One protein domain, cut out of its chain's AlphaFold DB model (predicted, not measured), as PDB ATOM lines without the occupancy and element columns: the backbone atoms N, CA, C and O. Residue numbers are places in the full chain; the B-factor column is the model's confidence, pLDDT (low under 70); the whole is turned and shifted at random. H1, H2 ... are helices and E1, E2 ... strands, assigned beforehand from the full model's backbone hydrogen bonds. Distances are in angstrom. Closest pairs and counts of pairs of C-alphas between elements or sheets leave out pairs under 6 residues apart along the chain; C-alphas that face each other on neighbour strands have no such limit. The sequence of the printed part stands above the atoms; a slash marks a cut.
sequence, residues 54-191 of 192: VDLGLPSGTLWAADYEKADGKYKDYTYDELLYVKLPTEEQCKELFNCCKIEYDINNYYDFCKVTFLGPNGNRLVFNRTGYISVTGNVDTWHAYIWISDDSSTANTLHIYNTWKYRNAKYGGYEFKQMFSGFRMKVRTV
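What this domain is: This is residues 54 to 191 of the 192 residues of an uncharacterized protein of Bacteroides vulgatus str. 3975 RP4 (UniProt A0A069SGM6). Two small three-stranded sheets, E2 E3 E4 and E7 E8 E9, are partly face to face as a sandwich with crossed strands, and the helix H2 covers part of the second sheet beside one end of the first. The short strand pair E1 and E10 lies next to E4, while the little hairpin E5 and E6 and the small helix H1 lie toward the outside. The printed part has 138 residues with two named helices and ten named strands, in the order E1 H1 H2 E2 E3 E4 E5 E6 E7 E8 E9 E10; the sheets are antiparallel, the class is mixed, and under half of the residues are in named elements. It is compact, with a radius of gyration of the C-alphas of 14.7 A and spans of 44 by 41 by 33 A.

How they stand to each other: E2, residues 102 to 108, E3, residues 112 to 119, and E4, residues 125 to 129, form a meander, each strand the antiparallel neighbour of the one before. N 104 and O 117 of the hairpin E2 and E3 are within hydrogen-bond range at 2.9 A, as are N 118 and O 126 of the hairpin E3 and E4 at 2.8 A. E7, residues 145 to 148, E8, residues 158 to 163, and E9, residues 173 to 178, form a second meander, with N 147 and O 159 at 2.9 A and N 160 and O 176 at 2.8 A. The two sheets form a sandwich, their strands at 77 degrees and their best planes 44 degrees apart; the closest C-alphas of E4 and E7, those of Asn 129 and Ala 145, are 6.3 A apart. H2, residues 91 to 100, is on the second sheet at a height of 10.2 A and runs along the strands, at 10 degrees to E8 on the local plane; it only grazes the first sheet with its residues 97 to 100. In H2 every O i to N i+4 pair is within hydrogen-bond range; H1, residues 80 to 83, is too short for such a pair and is on neither sheet. E1, residues 62 to 65, and E10, residues 188 to 190, are antiparallel, with N 63 and O 189 at 2.7 A. E5, residues 133 to 135, and E6, residues 138 to 140, form a hairpin, with N 140 and O 133 at 2.7 A.

Where its parts are: From first to last C-alpha E3 measures 20.8 A, E2 19.8 A, E8 and E9 16.3 A each, and H2 14.3 A. E1 begins at C-alpha 62 (203.051, 246.153, 232.107), and E10 ends at C-alpha 190 (200.948, 249.776, 233.637).

The domain as a whole: The two C-alphas farthest apart, those of Asp 81 and Arg 168, are 44.1 A apart. The printed part has no cut, and the link from E1 to H1 is long, with 14 residues. Mean pLDDT of the printed part is 77.2; 43 residues are under 70, among them 77 to 85 and 164 to 172.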
ATOM      1  N   VAL A  54     199.013 239.840 236.826       91.44
ATOM      2  CA  VAL A  54     200.318 239.192 236.891       91.44
ATOM      3  C   VAL A  54     201.395 240.174 236.442       91.44
ATOM      4  O   VAL A  54     201.360 240.695 235.325       91.44
ATOM      5  N   ASP A  55     202.377 240.397 237.313       93.62
ATOM      6  CA  ASP A  55     203.630 241.058 236.958       93.62
ATOM      7  C   ASP A  55     204.604 240.034 236.378       93.62
ATOM      8  O   ASP A  55     205.027 239.122 237.086       93.62
ATOM      9  N   LEU A  56     204.989 240.190 235.116       94.31
ATOM     10  CA  LEU A  56     205.987 239.336 234.469       94.31
ATOM     11  C   LEU A  56     207.413 239.900 234.585       94.31
ATOM     12  O   LEU A  56     208.357 239.258 234.134       94.31
ATOM     13  N   GLY A  57     207.606 241.075 235.189       91.44
ATOM     14  CA  GLY A  57     208.908 241.737 235.265       91.44
ATOM     15  C   GLY A  57     209.336 242.316 233.919       91.44
ATOM     16  O   GLY A  57     210.519 242.288 233.581       91.44
ATOM     17  N   LEU A  58     208.366 242.779 233.123       92.88
ATOM     18  CA  LEU A  58     208.624 243.416 231.835       92.88
ATOM     19  C   LEU A  58     209.219 244.820 232.037       92.88
ATOM     20  O   LEU A  58     208.795 245.519 232.961       92.88
ATOM     21  N   PRO A  59     210.148 245.268 231.172       92.19
ATOM     22  CA  PRO A  59     210.734 246.608 231.251       92.19
ATOM     23  C   PRO A  59     209.709 247.748 231.293       92.19
ATOM     24  O   PRO A  59     209.924 248.735 231.994       92.19
ATOM     25  N   SER A  60     208.588 247.613 230.582       90.19
ATOM     26  CA  SER A  60     207.499 248.597 230.579       90.19
ATOM     27  C   SER A  60     206.728 248.697 231.898       90.19
ATOM     28  O   SER A  60     205.905 249.601 232.046       90.19
ATOM     29  N   GLY A  61     206.917 247.756 232.830       90.31
ATOM     30  CA  GLY A  61     206.065 247.620 234.010       90.31
ATOM     31  C   GLY A  61     204.627 247.212 233.667       90.31
ATOM     32  O   GLY A  61     203.715 247.456 234.456       90.31
ATOM     33  N   THR A  62     204.384 246.639 232.482       92.62
ATOM     34  CA  THR A  62     203.051 246.153 232.107       92.62
ATOM     35  C   THR A  62     202.672 244.934 232.945       92.62
ATOM     36  O   THR A  62     203.348 243.905 232.934       92.62
ATOM     37  N   LEU A  63     201.537 245.048 233.627       91.62
ATOM     38  CA  LEU A  63     200.849 243.971 234.315       91.62
ATOM     39  C   LEU A  63     199.729 243.441 233.424       91.62
ATOM     40  O   LEU A  63     198.913 244.204 232.900       91.62
ATOM     41  N   TRP A  64     199.671 242.125 233.299       92.06
ATOM     42  CA  TRP A  64     198.724 241.425 232.440       92.06
ATOM     43  C   TRP A  64     197.625 240.798 233.288       92.06
ATOM     44  O   TRP A  64     197.930 240.237 234.337       92.06
ATOM     45  N   ALA A  65     196.360 240.876 232.875       89.69
ATOM     46  CA  ALA A  65     195.296 240.153 233.572       89.69
ATOM     47  C   ALA A  65     195.630 238.649 233.656       89.69
ATOM     48  O   ALA A  65     196.161 238.073 232.711       89.69
ATOM     49  N   ALA A  66     195.353 237.997 234.784       86.62
ATOM     50  CA  ALA A  66     195.720 236.592 234.986       86.62
ATOM     51  C   ALA A  66     194.945 235.627 234.069       86.62
ATOM     52  O   ALA A  66     195.443 234.553 233.733       86.62
ATOM     53  N   ASP A  67     193.733 236.014 233.669       83.75
ATOM     54  CA  ASP A  67     192.855 235.280 232.760       83.75
ATOM     55  C   ASP A  67     191.981 236.281 231.982       83.75
ATOM     56  O   ASP A  67     191.937 237.479 232.284       83.75
ATOM     57  N   TYR A  68     191.262 235.784 230.982       79.62
ATOM     58  CA  TYR A  68     190.200 236.529 230.318       79.62
ATOM     59  C   TYR A  68     189.071 236.843 231.297       79.62
ATOM     60  O   TYR A  68     188.742 236.050 232.185       79.62
ATOM     61  N   GLU A  69     188.412 237.975 231.084       75.81
ATOM     62  CA  GLU A  69     187.316 238.369 231.954       75.81
ATOM     63  C   GLU A  69     186.095 237.469 231.774       75.81
ATOM     64  O   GLU A  69     185.692 237.138 230.654       75.81
ATOM     65  N   LYS A  70     185.501 237.084 232.904       74.00
ATOM     66  CA  LYS A  70     184.321 236.229 232.954       74.00
ATOM     67  C   LYS A  70     183.225 236.887 233.784       74.00
ATOM     68  O   LYS A  70     183.483 237.370 234.882       74.00
ATOM     69  N   ALA A  71     182.001 236.845 233.275       71.25
ATOM     70  CA  ALA A  71     180.780 237.173 233.999       71.25
ATOM     71  C   ALA A  71     179.929 235.897 234.092       71.25
ATOM     72  O   ALA A  71     179.758 235.192 233.099       71.25
ATOM     73  N   ASP A  72     179.467 235.548 235.295       74.44
ATOM     74  CA  ASP A  72     178.653 234.346 235.551       74.44
ATOM     75  C   ASP A  72     179.255 233.038 234.990       74.44
ATOM     76  O   ASP A  72     178.562 232.164 234.467       74.44
ATOM     77  N   GLY A  73     180.585 232.911 235.068       69.94
ATOM     78  CA  GLY A  73     181.322 231.733 234.598       69.94
ATOM     79  C   GLY A  73     181.491 231.632 233.076       69.94
ATOM     80  O   GLY A  73     182.075 230.657 232.601       69.94
ATOM     81  N   LYS A  74     181.033 232.625 232.306       68.81
ATOM     82  CA  LYS A  74     181.221 232.725 230.850       68.81
ATOM     83  C   LYS A  74     182.138 233.888 230.508       68.81
ATOM     84  O   LYS A  74     182.179 234.866 231.243       68.81
ATOM     85  N   TYR A  75     182.863 233.790 229.395       71.19
ATOM     86  CA  TYR A  75     183.671 234.909 228.906       71.19
ATOM     87  C   TYR A  75     182.786 236.129 228.658       71.19
ATOM     88  O   TYR A  75     181.703 236.004 228.084       71.19
ATOM     89  N   LYS A  76     183.234 237.285 229.146       71.56
ATOM     90  CA  LYS A  76     182.491 238.534 229.030       71.56
ATOM     91  C   LYS A  76     182.677 239.111 227.633       71.56
ATOM     92  O   LYS A  76     183.798 239.418 227.215       71.56
ATOM     93  N   ASP A  77     181.560 239.297 226.944       65.75
ATOM     94  CA  ASP A  77     181.521 240.089 225.730       65.75
ATOM     95  C   ASP A  77     181.393 241.572 226.062       65.75
ATOM     96  O   ASP A  77     180.576 241.959 226.889       65.75
ATOM     97  N   TYR A  78     182.215 242.386 225.406       65.50
ATOM     98  CA  TYR A  78     182.176 243.839 225.492       65.50
ATOM     99  C   TYR A  78     181.645 244.445 224.197       65.50
ATOM    100  O   TYR A  78     182.086 244.103 223.095       65.50
ATOM    101  N   THR A  79     180.736 245.389 224.328       62.91
ATOM    102  CA  THR A  79     180.324 246.279 223.249       62.91
ATOM    103  C   THR A  79     181.461 247.227 222.856       62.91
ATOM    104  O   THR A  79     182.424 247.418 223.600       62.91
ATOM    105  N   TYR A  80     181.353 247.833 221.671       58.94
ATOM    106  CA  TYR A  80     182.318 248.835 221.205       58.94
ATOM    107  C   TYR A  80     182.440 250.029 222.162       58.94
ATOM    108  O   TYR A  80     183.545 250.518 222.371       58.94
ATOM    109  N   ASP A  81     181.338 250.449 222.785       59.41
ATOM    110  CA  ASP A  81     181.343 251.573 223.724       59.41
ATOM    111  C   ASP A  81     182.063 251.214 225.028       59.41
ATOM    112  O   ASP A  81     182.834 252.012 225.556       59.41
ATOM    113  N   GLU A  82     181.891 249.988 225.532       67.12
ATOM    114  CA  GLU A  82     182.593 249.545 226.740       67.12
ATOM    115  C   GLU A  82     184.104 249.396 226.504       67.12
ATOM    116  O   GLU A  82     184.894 249.629 227.420       67.12
ATOM    117  N   LEU A  83     184.531 249.068 225.276       65.12
ATOM    118  CA  LEU A  83     185.952 248.980 224.917       65.12
ATOM    119  C   LEU A  83     186.701 250.306 225.069       65.12
ATOM    120  O   LEU A  83     187.905 250.277 225.307       65.12
ATOM    121  N   LEU A  84     186.012 251.450 225.006       64.19
ATOM    122  CA  LEU A  84     186.619 252.767 225.248       64.19
ATOM    123  C   LEU A  84     187.169 252.905 226.675       64.19
ATOM    124  O   LEU A  84     188.071 253.705 226.924       64.19
ATOM    125  N   TYR A  85     186.636 252.117 227.608       68.12
ATOM    126  CA  TYR A  85     186.988 252.151 229.025       68.12
ATOM    127  C   TYR A  85     187.881 250.974 229.441       68.12
ATOM    128  O   TYR A  85     188.448 250.977 230.535       68.12
ATOM    129  N   VAL A  86     188.044 249.972 228.572       74.19
ATOM    130  CA  VAL A  86     188.869 248.786 228.817       74.19
ATOM    131  C   VAL A  86     190.271 249.017 228.268       74.19
ATOM    132  O   VAL A  86     190.467 249.202 227.071       74.19
ATOM    133  N   LYS A  87     191.285 248.936 229.134       82.31
ATOM    134  CA  LYS A  87     192.686 248.983 228.699       82.31
ATOM    135  C   LYS A  87     193.097 247.656 228.069       82.31
ATOM    136  O   LYS A  87     193.530 246.739 228.766       82.31
ATOM    137  N   LEU A  88     192.936 247.561 226.755       85.31
ATOM    138  CA  LEU A  88     193.458 246.451 225.961       85.31
ATOM    139  C   LEU A  88     194.980 246.583 225.760       85.31
ATOM    140  O   LEU A  88     195.492 247.704 225.746       85.31
ATOM    141  N   PRO A  89     195.707 245.462 225.598       89.12
ATOM    142  CA  PRO A  89     197.121 245.484 225.255       89.12
ATOM    143  C   PRO A  89     197.362 246.174 223.916       89.12
ATOM    144  O   PRO A  89     196.649 245.904 222.955       89.12
ATOM    145  N   THR A  90     198.400 247.000 223.824       88.88
ATOM    146  CA  THR A  90     198.851 247.561 222.542       88.88
ATOM    147  C   THR A  90     199.715 246.564 221.764       88.88
ATOM    148  O   THR A  90     200.186 245.550 222.300       88.88
ATOM    149  N   GLU A  91     199.978 246.867 220.493       88.25
ATOM    150  CA  GLU A  91     200.900 246.094 219.656       88.25
ATOM    151  C   GLU A  91     202.315 246.032 220.264       88.25
ATOM    152  O   GLU A  91     202.943 244.971 220.289       88.25
ATOM    153  N   GLU A  92     202.815 247.144 220.808       90.06
ATOM    154  CA  GLU A  92     204.128 247.248 221.456       90.06
ATOM    155  C   GLU A  92     204.205 246.410 222.730       90.06
ATOM    156  O   GLU A  92     205.200 245.717 222.935       90.06
ATOM    157  N   GLN A  93     203.159 246.429 223.559       91.88
ATOM    158  CA  GLN A  93     203.100 245.602 224.767       91.88
ATOM    159  C   GLN A  93     203.095 244.115 224.412       91.88
ATOM    160  O   GLN A  93     203.795 243.321 225.039       91.88
ATOM    161  N   CYS A  94     202.364 243.735 223.361       91.44
ATOM    162  CA  CYS A  94     202.409 242.376 222.835       91.44
ATOM    163  C   CYS A  94     203.820 242.021 222.354       91.44
ATOM    164  O   CYS A  94     204.370 241.005 222.765       91.44
ATOM    165  N   LYS A  95     204.453 242.866 221.532       91.25
ATOM    166  CA  LYS A  95     205.830 242.645 221.058       91.25
ATOM    167  C   LYS A  95     206.817 242.486 222.215       91.25
ATOM    168  O   LYS A  95     207.648 241.581 222.179       91.25
ATOM    169  N   GLU A  96     206.725 243.324 223.245       94.38
ATOM    170  CA  GLU A  96     207.552 243.216 224.449       94.38
ATOM    171  C   GLU A  96     207.347 241.874 225.156       94.38
ATOM    172  O   GLU A  96     208.329 241.203 225.472       94.38
ATOM    173  N   LEU A  97     206.096 241.432 225.328       93.06
ATOM    174  CA  LEU A  97     205.779 240.132 225.920       93.06
ATOM    175  C   LEU A  97     206.508 238.988 225.194       93.06
ATOM    176  O   LEU A  97     207.109 238.136 225.846       93.06
ATOM    177  N   PHE A  98     206.511 238.981 223.857       91.81
ATOM    178  CA  PHE A  98     207.211 237.956 223.070       91.81
ATOM    179  C   PHE A  98     208.737 238.079 223.103       91.81
ATOM    180  O   PHE A  98     209.429 237.069 222.989       91.81
ATOM    181  N   ASN A  99     209.264 239.295 223.236       93.50
ATOM    182  CA  ASN A  99     210.703 239.547 223.210       93.50
ATOM    183  C   ASN A  99     211.373 239.329 224.573       93.50
ATOM    184  O   ASN A  99     212.547 238.967 224.628       93.50
ATOM    185  N   CYS A 100     210.651 239.573 225.666       94.44
ATOM    186  CA  CYS A 100     211.203 239.550 227.020       94.44
ATOM    187  C   CYS A 100     210.902 238.254 227.781       94.44
ATOM    188  O   CYS A 100     211.652 237.908 228.692       94.44
ATOM    189  N   CYS A 101     209.835 237.531 227.434       93.69
ATOM    190  CA  CYS A 101     209.486 236.281 228.105       93.69
ATOM    191  C   CYS A 101     210.073 235.063 227.389       93.69
ATOM    192  O   CYS A 101     210.134 234.995 226.161       93.69
ATOM    193  N   LYS A 102     210.409 234.027 228.163       92.75
ATOM    194  CA  LYS A 102     210.577 232.682 227.607       92.75
ATOM    195  C   LYS A 102     209.191 232.115 227.305       92.75
ATOM    196  O   LYS A 102     208.299 232.193 228.145       92.75
ATOM    197  N   ILE A 103     209.023 231.517 226.130       88.62
ATOM    198  CA  ILE A 103     207.729 231.002 225.682       88.62
ATOM    199  C   ILE A 103     207.780 229.481 225.599       88.62
ATOM    200  O   ILE A 103     208.663 228.912 224.954       88.62
ATOM    201  N   GLU A 104     206.815 228.830 226.235       86.81
ATOM    202  CA  GLU A 104     206.625 227.385 226.193       86.81
ATOM    203  C   GLU A 104     205.254 227.067 225.604       86.81
ATOM    204  O   GLU A 104     204.239 227.659 225.970       86.81
ATOM    205  N   TYR A 105     205.235 226.135 224.660       81.50
ATOM    206  CA  TYR A 105     204.028 225.709 223.972       81.50
ATOM    207  C   TYR A 105     203.706 224.286 224.408       81.50
ATOM    208  O   TYR A 105     204.469 223.369 224.098       81.50
ATOM    209  N   ASP A 106     202.572 224.105 225.079       78.00
ATOM    210  CA  ASP A 106     202.105 222.779 225.464       78.00
ATOM    211  C   ASP A 106     201.197 222.222 224.370       78.00
ATOM    212  O   ASP A 106     200.175 222.809 223.990       78.00
ATOM    213  N   ILE A 107     201.608 221.062 223.868       71.62
ATOM    214  CA  ILE A 107     200.963 220.327 222.788       71.62
ATOM    215  C   ILE A 107     200.433 219.023 223.387       71.62
ATOM    216  O   ILE A 107     201.180 218.305 224.052       71.62
ATOM    217  N   ASN A 108     199.159 218.701 223.174       68.31
ATOM    218  CA  ASN A 108     198.616 217.400 223.580       68.31
ATOM    219  C   ASN A 108     198.976 216.311 222.549       68.31
ATOM    220  O   ASN A 108     199.423 216.607 221.442       68.31
ATOM    221  N   ASN A 109     198.758 215.041 222.902       58.50
ATOM    222  CA  ASN A 109     199.179 213.828 222.183       58.50
ATOM    223  C   ASN A 109     198.793 213.753 220.686       58.50
ATOM    224  O   ASN A 109     199.306 212.894 219.977       58.50
ATOM    225  N   TYR A 110     197.929 214.645 220.196       59.88
ATOM    226  CA  TYR A 110     197.474 214.724 218.803       59.88
ATOM    227  C   TYR A 110     198.076 215.886 217.992       59.88
ATOM    228  O   TYR A 110     197.583 216.186 216.910       59.88
ATOM    229  N   TYR A 111     199.162 216.511 218.466       58.69
ATOM    230  CA  TYR A 111     199.760 217.719 217.862       58.69
ATOM    231  C   TYR A 111     198.882 218.975 217.967       58.69
ATOM    232  O   TYR A 111     199.072 219.944 217.228       58.69
ATOM    233  N   ASP A 112     197.951 218.971 218.917       62.47
ATOM    234  CA  ASP A 112     197.030 220.072 219.153       62.47
ATOM    235  C   ASP A 112     197.631 221.051 220.160       62.47
ATOM    236  O   ASP A 112     197.982 220.672 221.281       62.47
ATOM    237  N   PHE A 113     197.745 222.322 219.768       68.25
ATOM    238  CA  PHE A 113     198.105 223.393 220.690       68.25
ATOM    239  C   PHE A 113     197.009 223.518 221.751       68.25
ATOM    240  O   PHE A 113     195.831 223.736 221.451       68.25
ATOM    241  N   CYS A 114     197.410 223.345 223.007       70.81
ATOM    242  CA  CYS A 114     196.503 223.431 224.142       70.81
ATOM    243  C   CYS A 114     196.630 224.770 224.847       70.81
ATOM    244  O   CYS A 114     195.616 225.404 225.148       70.81
ATOM    245  N   LYS A 115     197.869 225.192 225.099       83.75
ATOM    246  CA  LYS A 115     198.162 226.462 225.752       83.75
ATOM    247  C   LYS A 115     199.566 226.954 225.413       83.75
ATOM    248  O   LYS A 115     200.469 226.162 225.132       83.75
ATOM    249  N   VAL A 116     199.751 228.261 225.515       86.56
ATOM    250  CA  VAL A 116     201.060 228.917 225.549       86.56
ATOM    251  C   VAL A 116     201.299 229.468 226.947       86.56
ATOM    252  O   VAL A 116     200.399 230.037 227.564       86.56
ATOM    253  N   THR A 117     202.512 229.285 227.450       91.12
ATOM    254  CA  THR A 117     202.970 229.841 228.720       91.12
ATOM    255  C   THR A 117     204.091 230.831 228.450       91.12
ATOM    256  O   THR A 117     205.101 230.482 227.841       91.12
ATOM    257  N   PHE A 118     203.920 232.055 228.930       93.06
ATOM    258  CA  PHE A 118     204.947 233.085 228.972       93.06
ATOM    259  C   PHE A 118     205.554 233.093 230.370       93.06
ATOM    260  O   PHE A 118     204.850 233.351 231.343       93.06
ATOM    261  N   LEU A 119     206.845 232.797 230.470       95.69
ATOM    262  CA  LEU A 119     207.628 232.913 231.695       95.69
ATOM    263  C   LEU A 119     208.400 234.233 231.653       95.69
ATOM    264  O   LEU A 119     209.304 234.404 230.831       95.69
ATOM    265  N   GLY A 120     208.011 235.157 232.524       95.25
ATOM    266  CA  GLY A 120     208.601 236.484 232.623       95.25
ATOM    267  C   GLY A 120     210.012 236.477 233.225       95.25
ATOM    268  O   GLY A 120     210.375 235.521 233.919       95.25
ATOM    269  N   PRO A 121     210.816 237.537 233.008       94.00
ATOM    270  CA  PRO A 121     212.144 237.682 233.611       94.00
ATOM    271  C   PRO A 121     212.191 237.520 235.136       94.00
ATOM    272  O   PRO A 121     213.203 237.074 235.675       94.00
ATOM    273  N   ASN A 122     211.105 237.860 235.836       91.56
ATOM    274  CA  ASN A 122     210.999 237.711 237.290       91.56
ATOM    275  C   ASN A 122     210.582 236.295 237.747       91.56
ATOM    276  O   ASN A 122     210.474 236.052 238.946       91.56
ATOM    277  N   GLY A 123     210.343 235.362 236.817       91.88
ATOM    278  CA  GLY A 123     209.928 233.985 237.098       91.88
ATOM    279  C   GLY A 123     208.415 233.768 237.233       91.88
ATOM    280  O   GLY A 123     207.984 232.619 237.353       91.88
ATOM    281  N   ASN A 124     207.597 234.823 237.173       94.06
ATOM    282  CA  ASN A 124     206.143 234.684 237.114       94.06
ATOM    283  C   ASN A 124     205.697 234.213 235.730       94.06
ATOM    284  O   ASN A 124     206.400 234.381 234.732       94.06
ATOM    285  N   ARG A 125     204.503 233.619 235.667       93.69
ATOM    286  CA  ARG A 125     203.972 233.042 234.432       93.69
ATOM    287  C   ARG A 125     202.599 233.581 234.079       93.69
ATOM    288  O   ARG A 125     201.753 233.753 234.951       93.69
ATOM    289  N   LEU A 126     202.377 233.730 232.783       93.19
ATOM    290  CA  LEU A 126     201.094 234.038 232.173       93.19
ATOM    291  C   LEU A 126     200.742 232.918 231.195       93.19
ATOM    292  O   LEU A 126     201.595 232.478 230.425       93.19
ATOM    293  N   VAL A 127     199.506 232.429 231.243       90.19
ATOM    294  CA  VAL A 127     199.081 231.259 230.468       90.19
ATOM    295  C   VAL A 127     197.878 231.618 229.615       90.19
ATOM    296  O   VAL A 127     196.862 232.061 230.139       90.19
ATOM    297  N   PHE A 128     197.964 231.341 228.317       86.81
ATOM    298  CA  PHE A 128     196.831 231.441 227.403       86.81
ATOM    299  C   PHE A 128     196.425 230.064 226.916       86.81
ATOM    300  O   PHE A 128     197.217 229.360 226.289       86.81
ATOM    301  N   ASN A 129     195.176 229.694 227.181       81.88
ATOM    302  CA  ASN A 129     194.566 228.506 226.596       81.88
ATOM    303  C   ASN A 129     194.123 228.787 225.154       81.88
ATOM    304  O   ASN A 129     193.977 229.942 224.756       81.88
ATOM    305  N   ARG A 130     193.874 227.734 224.370       80.06
ATOM    306  CA  ARG A 130     193.181 227.879 223.082       80.06
ATOM    307  C   ARG A 130     191.809 228.520 223.273       80.06
ATOM    308  O   ARG A 130     191.054 228.140 224.170       80.06
ATOM    309  N   THR A 131     191.489 229.459 222.397       77.00
ATOM    310  CA  THR A 131     190.248 230.229 222.480       77.00
ATOM    311  C   THR A 131     189.451 230.204 221.179       77.00
ATOM    312  O   THR A 131     188.224 230.226 221.225       77.00
ATOM    313  N   GLY A 132     190.111 230.082 220.023       74.88
ATOM    314  CA  GLY A 132     189.449 230.249 218.728       74.88
ATOM    315  C   GLY A 132     189.113 231.712 218.421       74.88
ATOM    316  O   GLY A 132     189.644 232.631 219.048       74.88
ATOM    317  N   TYR A 133     188.245 231.929 217.433       71.94
ATOM    318  CA  TYR A 133     187.762 233.257 217.045       71.94
ATOM    319  C   TYR A 133     186.274 233.225 216.686       71.94
ATOM    320  O   TYR A 133     185.692 232.163 216.486       71.94
ATOM    321  N   ILE A 134     185.639 234.386 216.581       66.06
ATOM    322  CA  ILE A 134     184.230 234.522 216.213       66.06
ATOM    323  C   ILE A 134     184.138 234.975 214.749       66.06
ATOM    324  O   ILE A 134     184.792 235.926 214.321       66.06
ATOM    325  N   SER A 135     183.313 234.282 213.967       66.12
ATOM    326  CA  SER A 135     183.041 234.580 212.558       66.12
ATOM    327  C   SER A 135     181.571 234.942 212.336       66.12
ATOM    328  O   SER A 135     180.736 234.769 213.223       66.12
ATOM    329  N   VAL A 136     181.226 235.368 211.116       58.19
ATOM    330  CA  VAL A 136     179.829 235.636 210.723       58.19
ATOM    331  C   VAL A 136     178.910 234.416 210.868       58.19
ATOM    332  O   VAL A 136     177.711 234.584 211.060       58.19
ATOM    333  N   THR A 137     179.447 233.193 210.807       67.38
ATOM    334  CA  THR A 137     178.675 231.951 210.984       67.38
ATOM    335  C   THR A 137     178.703 231.423 212.420       67.38
ATOM    336  O   THR A 137     178.180 230.341 212.678       67.38
ATOM    337  N   GLY A 138     179.314 232.158 213.353       61.09
ATOM    338  CA  GLY A 138     179.443 231.783 214.760       61.09
ATOM    339  C   GLY A 138     180.884 231.520 215.198       61.09
ATOM    340  O   GLY A 138     181.845 231.876 214.507       61.09
ATOM    341  N   ASN A 139     181.024 230.899 216.370       68.12
ATOM    342  CA  ASN A 139     182.315 230.613 216.995       68.12
ATOM    343  C   ASN A 139     183.086 229.570 216.182       68.12
ATOM    344  O   ASN A 139     182.621 228.448 215.981       68.12
ATOM    345  N   VAL A 140     184.283 229.941 215.746       71.88
ATOM    346  CA  VAL A 140     185.233 229.059 215.083       71.88
ATOM    347  C   VAL A 140     186.231 228.585 216.119       71.88
ATOM    348  O   VAL A 140     187.129 229.313 216.546       71.88
ATOM    349  N   ASP A 141     186.071 227.328 216.505       70.31
ATOM    350  CA  ASP A 141     187.055 226.649 217.322       70.31
ATOM    351  C   ASP A 141     188.309 226.383 216.491       70.31
ATOM    352  O   ASP A 141     188.308 225.583 215.550       70.31
ATOM    353  N   THR A 142     189.386 227.087 216.815       68.62
ATOM    354  CA  THR A 142     190.695 226.815 216.240       68.62
ATOM    355  C   THR A 142     191.663 226.418 217.332       68.62
ATOM    356  O   THR A 142     191.552 226.792 218.499       68.62
ATOM    357  N   TRP A 143     192.669 225.657 216.928       73.50
ATOM    358  CA  TRP A 143     193.730 225.172 217.798       73.50
ATOM    359  C   TRP A 143     194.731 226.275 218.165       73.50
ATOM    360  O   TRP A 143     195.905 225.983 218.297       73.50
ATOM    361  N   HIS A 144     194.324 227.540 218.270       79.69
ATOM    362  CA  HIS A 144     195.216 228.677 218.510       79.69
ATOM    363  C   HIS A 144     194.626 229.619 219.571       79.69
ATOM    364  O   HIS A 144     193.436 229.550 219.902       79.69
ATOM    365  N   ALA A 145     195.466 230.497 220.118       83.12
ATOM    366  CA  ALA A 145     195.036 231.538 221.047       83.12
ATOM    367  C   ALA A 145     194.915 232.878 220.312       83.12
ATOM    368  O   ALA A 145     195.776 233.233 219.502       83.12
ATOM    369  N   TYR A 146     193.850 233.618 220.603       83.88
ATOM    370  CA  TYR A 146     193.601 234.938 220.029       83.88
ATOM    371  C   TYR A 146     193.302 235.927 221.146       83.88
ATOM    372  O   TYR A 146     192.546 235.624 222.071       83.88
ATOM    373  N   ILE A 147     193.889 237.114 221.048       84.25
ATOM    374  CA  ILE A 147     193.766 238.178 222.046       84.25
ATOM    375  C   ILE A 147     193.452 239.471 221.311       84.25
ATOM    376  O   ILE A 147     194.115 239.802 220.331       84.25
ATOM    377  N   TRP A 148     192.447 240.203 221.779       82.81
ATOM    378  CA  TRP A 148     192.165 241.536 221.255       82.81
ATOM    379  C   TRP A 148     193.246 242.532 221.709       82.81
ATOM    380  O   TRP A 148     193.578 242.574 222.894       82.81
ATOM    381  N   ILE A 149     193.769 243.332 220.777       83.94
ATOM    382  CA  ILE A 149     194.692 244.448 221.036       83.94
ATOM    383  C   ILE A 149     194.063 245.822 220.737       83.94
ATOM    384  O   ILE A 149     193.120 245.912 219.953       83.94
ATOM    385  N   SER A 150     194.552 246.898 221.360       79.81
ATOM    386  CA  SER A 150     194.039 248.251 221.100       79.81
ATOM    387  C   SER A 150     194.202 248.634 219.623       79.81
ATOM    388  O   SER A 150     195.233 248.374 219.007       79.81
ATOM    389  N   ASP A 151     193.160 249.250 219.058       63.91
ATOM    390  CA  ASP A 151     193.015 249.573 217.626       63.91
ATOM    391  C   ASP A 151     193.800 250.838 217.219       63.91
ATOM    392  O   ASP A 151     193.396 251.591 216.335       63.91
ATOM    393  N   ASP A 152     194.923 251.118 217.891       57.09
ATOM    394  CA  ASP A 152     195.752 252.295 217.599       57.09
ATOM    395  C   ASP A 152     196.490 252.160 216.248       57.09
ATOM    396  O   ASP A 152     197.067 253.131 215.749       57.09
ATOM    397  N   SER A 153     196.456 250.974 215.624       48.75
ATOM    398  CA  SER A 153     196.973 250.717 214.279       48.75
ATOM    399  C   SER A 153     195.843 250.324 213.322       48.75
ATOM    400  O   SER A 153     195.055 249.420 213.566       48.75
ATOM    401  N   SER A 154     195.771 250.994 212.170       52.22
ATOM    402  CA  SER A 154     194.709 250.840 211.161       52.22
ATOM    403  C   SER A 154     194.685 249.485 210.427       52.22
ATOM    404  O   SER A 154     194.042 249.360 209.382       52.22
ATOM    405  N   THR A 155     195.414 248.477 210.912       54.00
ATOM    406  CA  THR A 155     195.730 247.253 210.161       54.00
ATOM    407  C   THR A 155     195.430 245.950 210.902       54.00
ATOM    408  O   THR A 155     195.290 244.922 210.234       54.00
ATOM    409  N   ALA A 156     195.288 245.944 212.234       59.38
ATOM    410  CA  ALA A 156     194.954 244.734 212.987       59.38
ATOM    411  C   ALA A 156     194.399 245.024 214.388       59.38
ATOM    412  O   ALA A 156     194.930 245.844 215.121       59.38
ATOM    413  N   ASN A 157     193.395 244.249 214.796       76.25
ATOM    414  CA  ASN A 157     192.752 244.342 216.112       76.25
ATOM    415  C   ASN A 157     192.919 243.064 216.955       76.25
ATOM    416  O   ASN A 157     192.457 242.998 218.091       76.25
ATOM    417  N   THR A 158     193.574 242.030 216.421       83.69
ATOM    418  CA  THR A 158     193.776 240.757 217.116       83.69
ATOM    419  C   THR A 158     195.219 240.281 216.999       83.69
ATOM    420  O   THR A 158     195.767 240.163 215.905       83.69
ATOM    421  N   LEU A 159     195.810 239.918 218.134       87.88
ATOM    422  CA  LEU A 159     197.017 239.109 218.226       87.88
ATOM    423  C   LEU A 159     196.640 237.627 218.102       87.88
ATOM    424  O   LEU A 159     195.917 237.085 218.939       87.88
ATOM    425  N   HIS A 160     197.148 236.965 217.068       88.12
ATOM    426  CA  HIS A 160     197.009 235.531 216.840       88.12
ATOM    427  C   HIS A 160     198.298 234.819 217.249       88.12
ATOM    428  O   HIS A 160     199.344 235.027 216.636       88.12
ATOM    429  N   ILE A 161     198.216 233.957 218.260       86.88
ATOM    430  CA  ILE A 161     199.332 233.148 218.755       86.88
ATOM    431  C   ILE A 161     199.145 231.718 218.271       86.88
ATOM    432  O   ILE A 161     198.164 231.053 218.614       86.88
ATOM    433  N   TYR A 162     200.103 231.234 217.491       79.44
ATOM    434  CA  TYR A 162     200.025 229.936 216.835       79.44
ATOM    435  C   TYR A 162     201.273 229.100 217.083       79.44
ATOM    436  O   TYR A 162     202.367 229.593 217.359       79.44
ATOM    437  N   ASN A 163     201.119 227.789 216.921       73.25
ATOM    438  CA  ASN A 163     202.245 226.875 216.838       73.25
ATOM    439  C   ASN A 163     202.290 226.263 215.433       73.25
ATOM    440  O   ASN A 163     201.354 225.587 215.015       73.25
ATOM    441  N   THR A 164     203.373 226.501 214.685       60.00
ATOM    442  CA  THR A 164     203.487 226.038 213.286       60.00
ATOM    443  C   THR A 164     203.730 224.530 213.153       60.00
ATOM    444  O   THR A 164     203.724 223.990 212.046       60.00
ATOM    445  N   TRP A 165     203.924 223.807 214.260       55.97
ATOM    446  CA  TRP A 165     204.486 222.456 214.265       55.97
ATOM    447  C   TRP A 165     203.451 221.332 214.222       55.97
ATOM    448  O   TRP A 165     203.749 220.209 214.630       55.97
ATOM    449  N   LYS A 166     202.304 221.564 213.570       51.41
ATOM    450  CA  LYS A 166     201.418 220.481 213.106       51.41
ATOM    451  C   LYS A 166     202.124 219.510 212.125       51.41
ATOM    452  O   LYS A 166     201.539 218.499 211.757       51.41
ATOM    453  N   TYR A 167     203.382 219.784 211.719       49.44
ATOM    454  CA  TYR A 167     204.085 219.032 210.669       49.44
ATOM    455  C   TYR A 167     205.564 218.597 210.876       49.44
ATOM    456  O   TYR A 167     206.077 218.067 209.900       49.44
ATOM    457  N   ARG A 168     206.248 218.725 212.048       48.00
ATOM    458  CA  ARG A 168     207.495 217.960 212.464       48.00
ATOM    459  C   ARG A 168     208.347 218.696 213.532       48.00
ATOM    460  O   ARG A 168     209.030 219.575 213.040       48.00
ATOM    461  N   ASN A 169     208.375 218.266 214.843       50.16
ATOM    462  CA  ASN A 169     209.204 218.545 216.122       50.16
ATOM    463  C   ASN A 169     209.077 219.775 217.140       50.16
ATOM    464  O   ASN A 169     210.084 220.388 217.468       50.16
ATOM    465  N   ALA A 170     207.914 220.212 217.640       50.34
ATOM    466  CA  ALA A 170     207.725 221.120 218.809       50.34
ATOM    467  C   ALA A 170     208.483 222.486 219.008       50.34
ATOM    468  O   ALA A 170     208.136 223.188 219.957       50.34
ATOM    469  N   LYS A 171     209.476 222.920 218.209       53.41
ATOM    470  CA  LYS A 171     210.394 224.025 218.600       53.41
ATOM    471  C   LYS A 171     210.078 225.453 218.119       53.41
ATOM    472  O   LYS A 171     210.696 226.363 218.665       53.41
ATOM    473  N   TYR A 172     209.160 225.703 217.174       60.41
ATOM    474  CA  TYR A 172     208.874 227.083 216.711       60.41
ATOM    475  C   TYR A 172     207.373 227.428 216.676       60.41
ATOM    476  O   TYR A 172     206.678 227.227 215.676       60.41
ATOM    477  N   GLY A 173     206.866 227.991 217.772       71.25
ATOM    478  CA  GLY A 173     205.643 228.796 217.742       71.25
ATOM    479  C   GLY A 173     205.915 230.226 217.270       71.25
ATOM    480  O   GLY A 173     207.070 230.634 217.153       71.25
ATOM    481  N   GLY A 174     204.858 230.966 216.963       78.62
ATOM    482  CA  GLY A 174     204.940 232.332 216.462       78.62
ATOM    483  C   GLY A 174     203.673 233.123 216.760       78.62
ATOM    484  O   GLY A 174     202.714 232.613 217.342       78.62
ATOM    485  N   TYR A 175     203.685 234.385 216.353       86.31
ATOM    486  CA  TYR A 175     202.523 235.252 216.437       86.31
ATOM    487  C   TYR A 175     202.420 236.134 215.200       86.31
ATOM    488  O   TYR A 175     203.393 236.342 214.475       86.31
ATOM    489  N   GLU A 176     201.215 236.616 214.940       87.00
ATOM    490  CA  GLU A 176     200.930 237.593 213.896       87.00
ATOM    491  C   GLU A 176     199.753 238.467 214.324       87.00
ATOM    492  O   GLU A 176     198.902 238.045 215.112       87.00
ATOM    493  N   PHE A 177     199.689 239.677 213.783       85.69
ATOM    494  CA  PHE A 177     198.561 240.576 213.983       85.69
ATOM    495  C   PHE A 177     197.585 240.428 212.818       85.69
ATOM    496  O   PHE A 177     197.987 240.409 211.654       85.69
ATOM    497  N   LYS A 178     196.300 240.264 213.132       81.25
ATOM    498  CA  LYS A 178     195.235 239.978 212.169       81.25
ATOM    499  C   LYS A 178     194.022 240.862 212.409       81.25
ATOM    500  O   LYS A 178     193.671 241.161 213.547       81.25
ATOM    501  N   GLN A 179     193.341 241.205 211.319       75.06
ATOM    502  CA  GLN A 179     192.036 241.853 211.358       75.06
ATOM    503  C   GLN A 179     190.943 240.785 211.474       75.06
ATOM    504  O   GLN A 179     190.416 240.284 210.481       75.06
ATOM    505  N   MET A 180     190.680 240.355 212.704       71.12
ATOM    506  CA  MET A 180     189.723 239.298 213.042       71.12
ATOM    507  C   MET A 180     189.052 239.631 214.371       71.12
ATOM    508  O   MET A 180     189.597 240.373 215.179       71.12
ATOM    509  N   PHE A 181     187.873 239.073 214.624       67.38
ATOM    510  CA  PHE A 181     187.193 239.237 215.904       67.38
ATOM    511  C   PHE A 181     187.421 237.977 216.742       67.38
ATOM    512  O   PHE A 181     186.853 236.927 216.456       67.38
ATOM    513  N   SER A 182     188.302 238.038 217.744       66.25
ATOM    514  CA  SER A 182     188.582 236.870 218.591       66.25
ATOM    515  C   SER A 182     187.435 236.555 219.554       66.25
ATOM    516  O   SER A 182     187.248 235.401 219.910       66.25
ATOM    517  N   GLY A 183     186.671 237.564 219.984       60.84
ATOM    518  CA  GLY A 183     185.709 237.461 221.089       60.84
ATOM    519  C   GLY A 183     186.354 237.487 222.482       60.84
ATOM    520  O   GLY A 183     185.710 237.874 223.452       60.84
ATOM    521  N   PHE A 184     187.647 237.164 222.593       70.50
ATOM    522  CA  PHE A 184     188.371 237.085 223.861       70.50
ATOM    523  C   PHE A 184     189.217 238.335 224.090       70.50
ATOM    524  O   PHE A 184     190.109 238.670 223.304       70.50
ATOM    525  N   ARG A 185     188.931 239.020 225.197       74.25
ATOM    526  CA  ARG A 185     189.565 240.283 225.578       74.25
ATOM    527  C   ARG A 185     190.353 240.094 226.853       74.25
ATOM    528  O   ARG A 185     189.906 239.421 227.782       74.25
ATOM    529  N   MET A 186     191.516 240.713 226.884       81.75
ATOM    530  CA  MET A 186     192.406 240.667 228.023       81.75
ATOM    531  C   MET A 186     192.778 242.090 228.391       81.75
ATOM    532  O   MET A 186     193.081 242.888 227.511       81.75
ATOM    533  N   LYS A 187     192.724 242.405 229.682       85.31
ATOM    534  CA  LYS A 187     193.110 243.716 230.192       85.31
ATOM    535  C   LYS A 187     194.603 243.763 230.477       85.31
ATOM    536  O   LYS A 187     195.210 242.766 230.877       85.31
ATOM    537  N   VAL A 188     195.168 244.951 230.340       84.75
ATOM    538  CA  VAL A 188     196.494 245.284 230.853       84.75
ATOM    539  C   VAL A 188     196.427 246.556 231.679       84.75
ATOM    540  O   VAL A 188     195.588 247.434 231.466       84.75
ATOM    541  N   ARG A 189     197.375 246.698 232.595       84.94
ATOM    542  CA  ARG A 189     197.624 247.958 233.292       84.94
ATOM    543  C   ARG A 189     199.119 248.183 233.403       84.94
ATOM    544  O   ARG A 189     199.881 247.237 233.539       84.94
ATOM    545  N   THR A 190     199.553 249.430 233.371       78.00
ATOM    546  CA  THR A 190     200.948 249.776 233.637       78.00
ATOM    547  C   THR A 190     201.124 250.107 235.109       78.00
ATOM    548  O   THR A 190     200.297 250.815 235.693       78.00
ATOM    549  N   VAL A 191     202.198 249.602 235.714       66.00
ATOM    550  CA  VAL A 191     202.704 250.163 236.969       66.00
ATOM    551  C   VAL A 191     203.239 251.549 236.624       66.00
ATOM    552  O   VAL A 191     204.185 251.671 235.851       66.00
TER     553      VAL A 191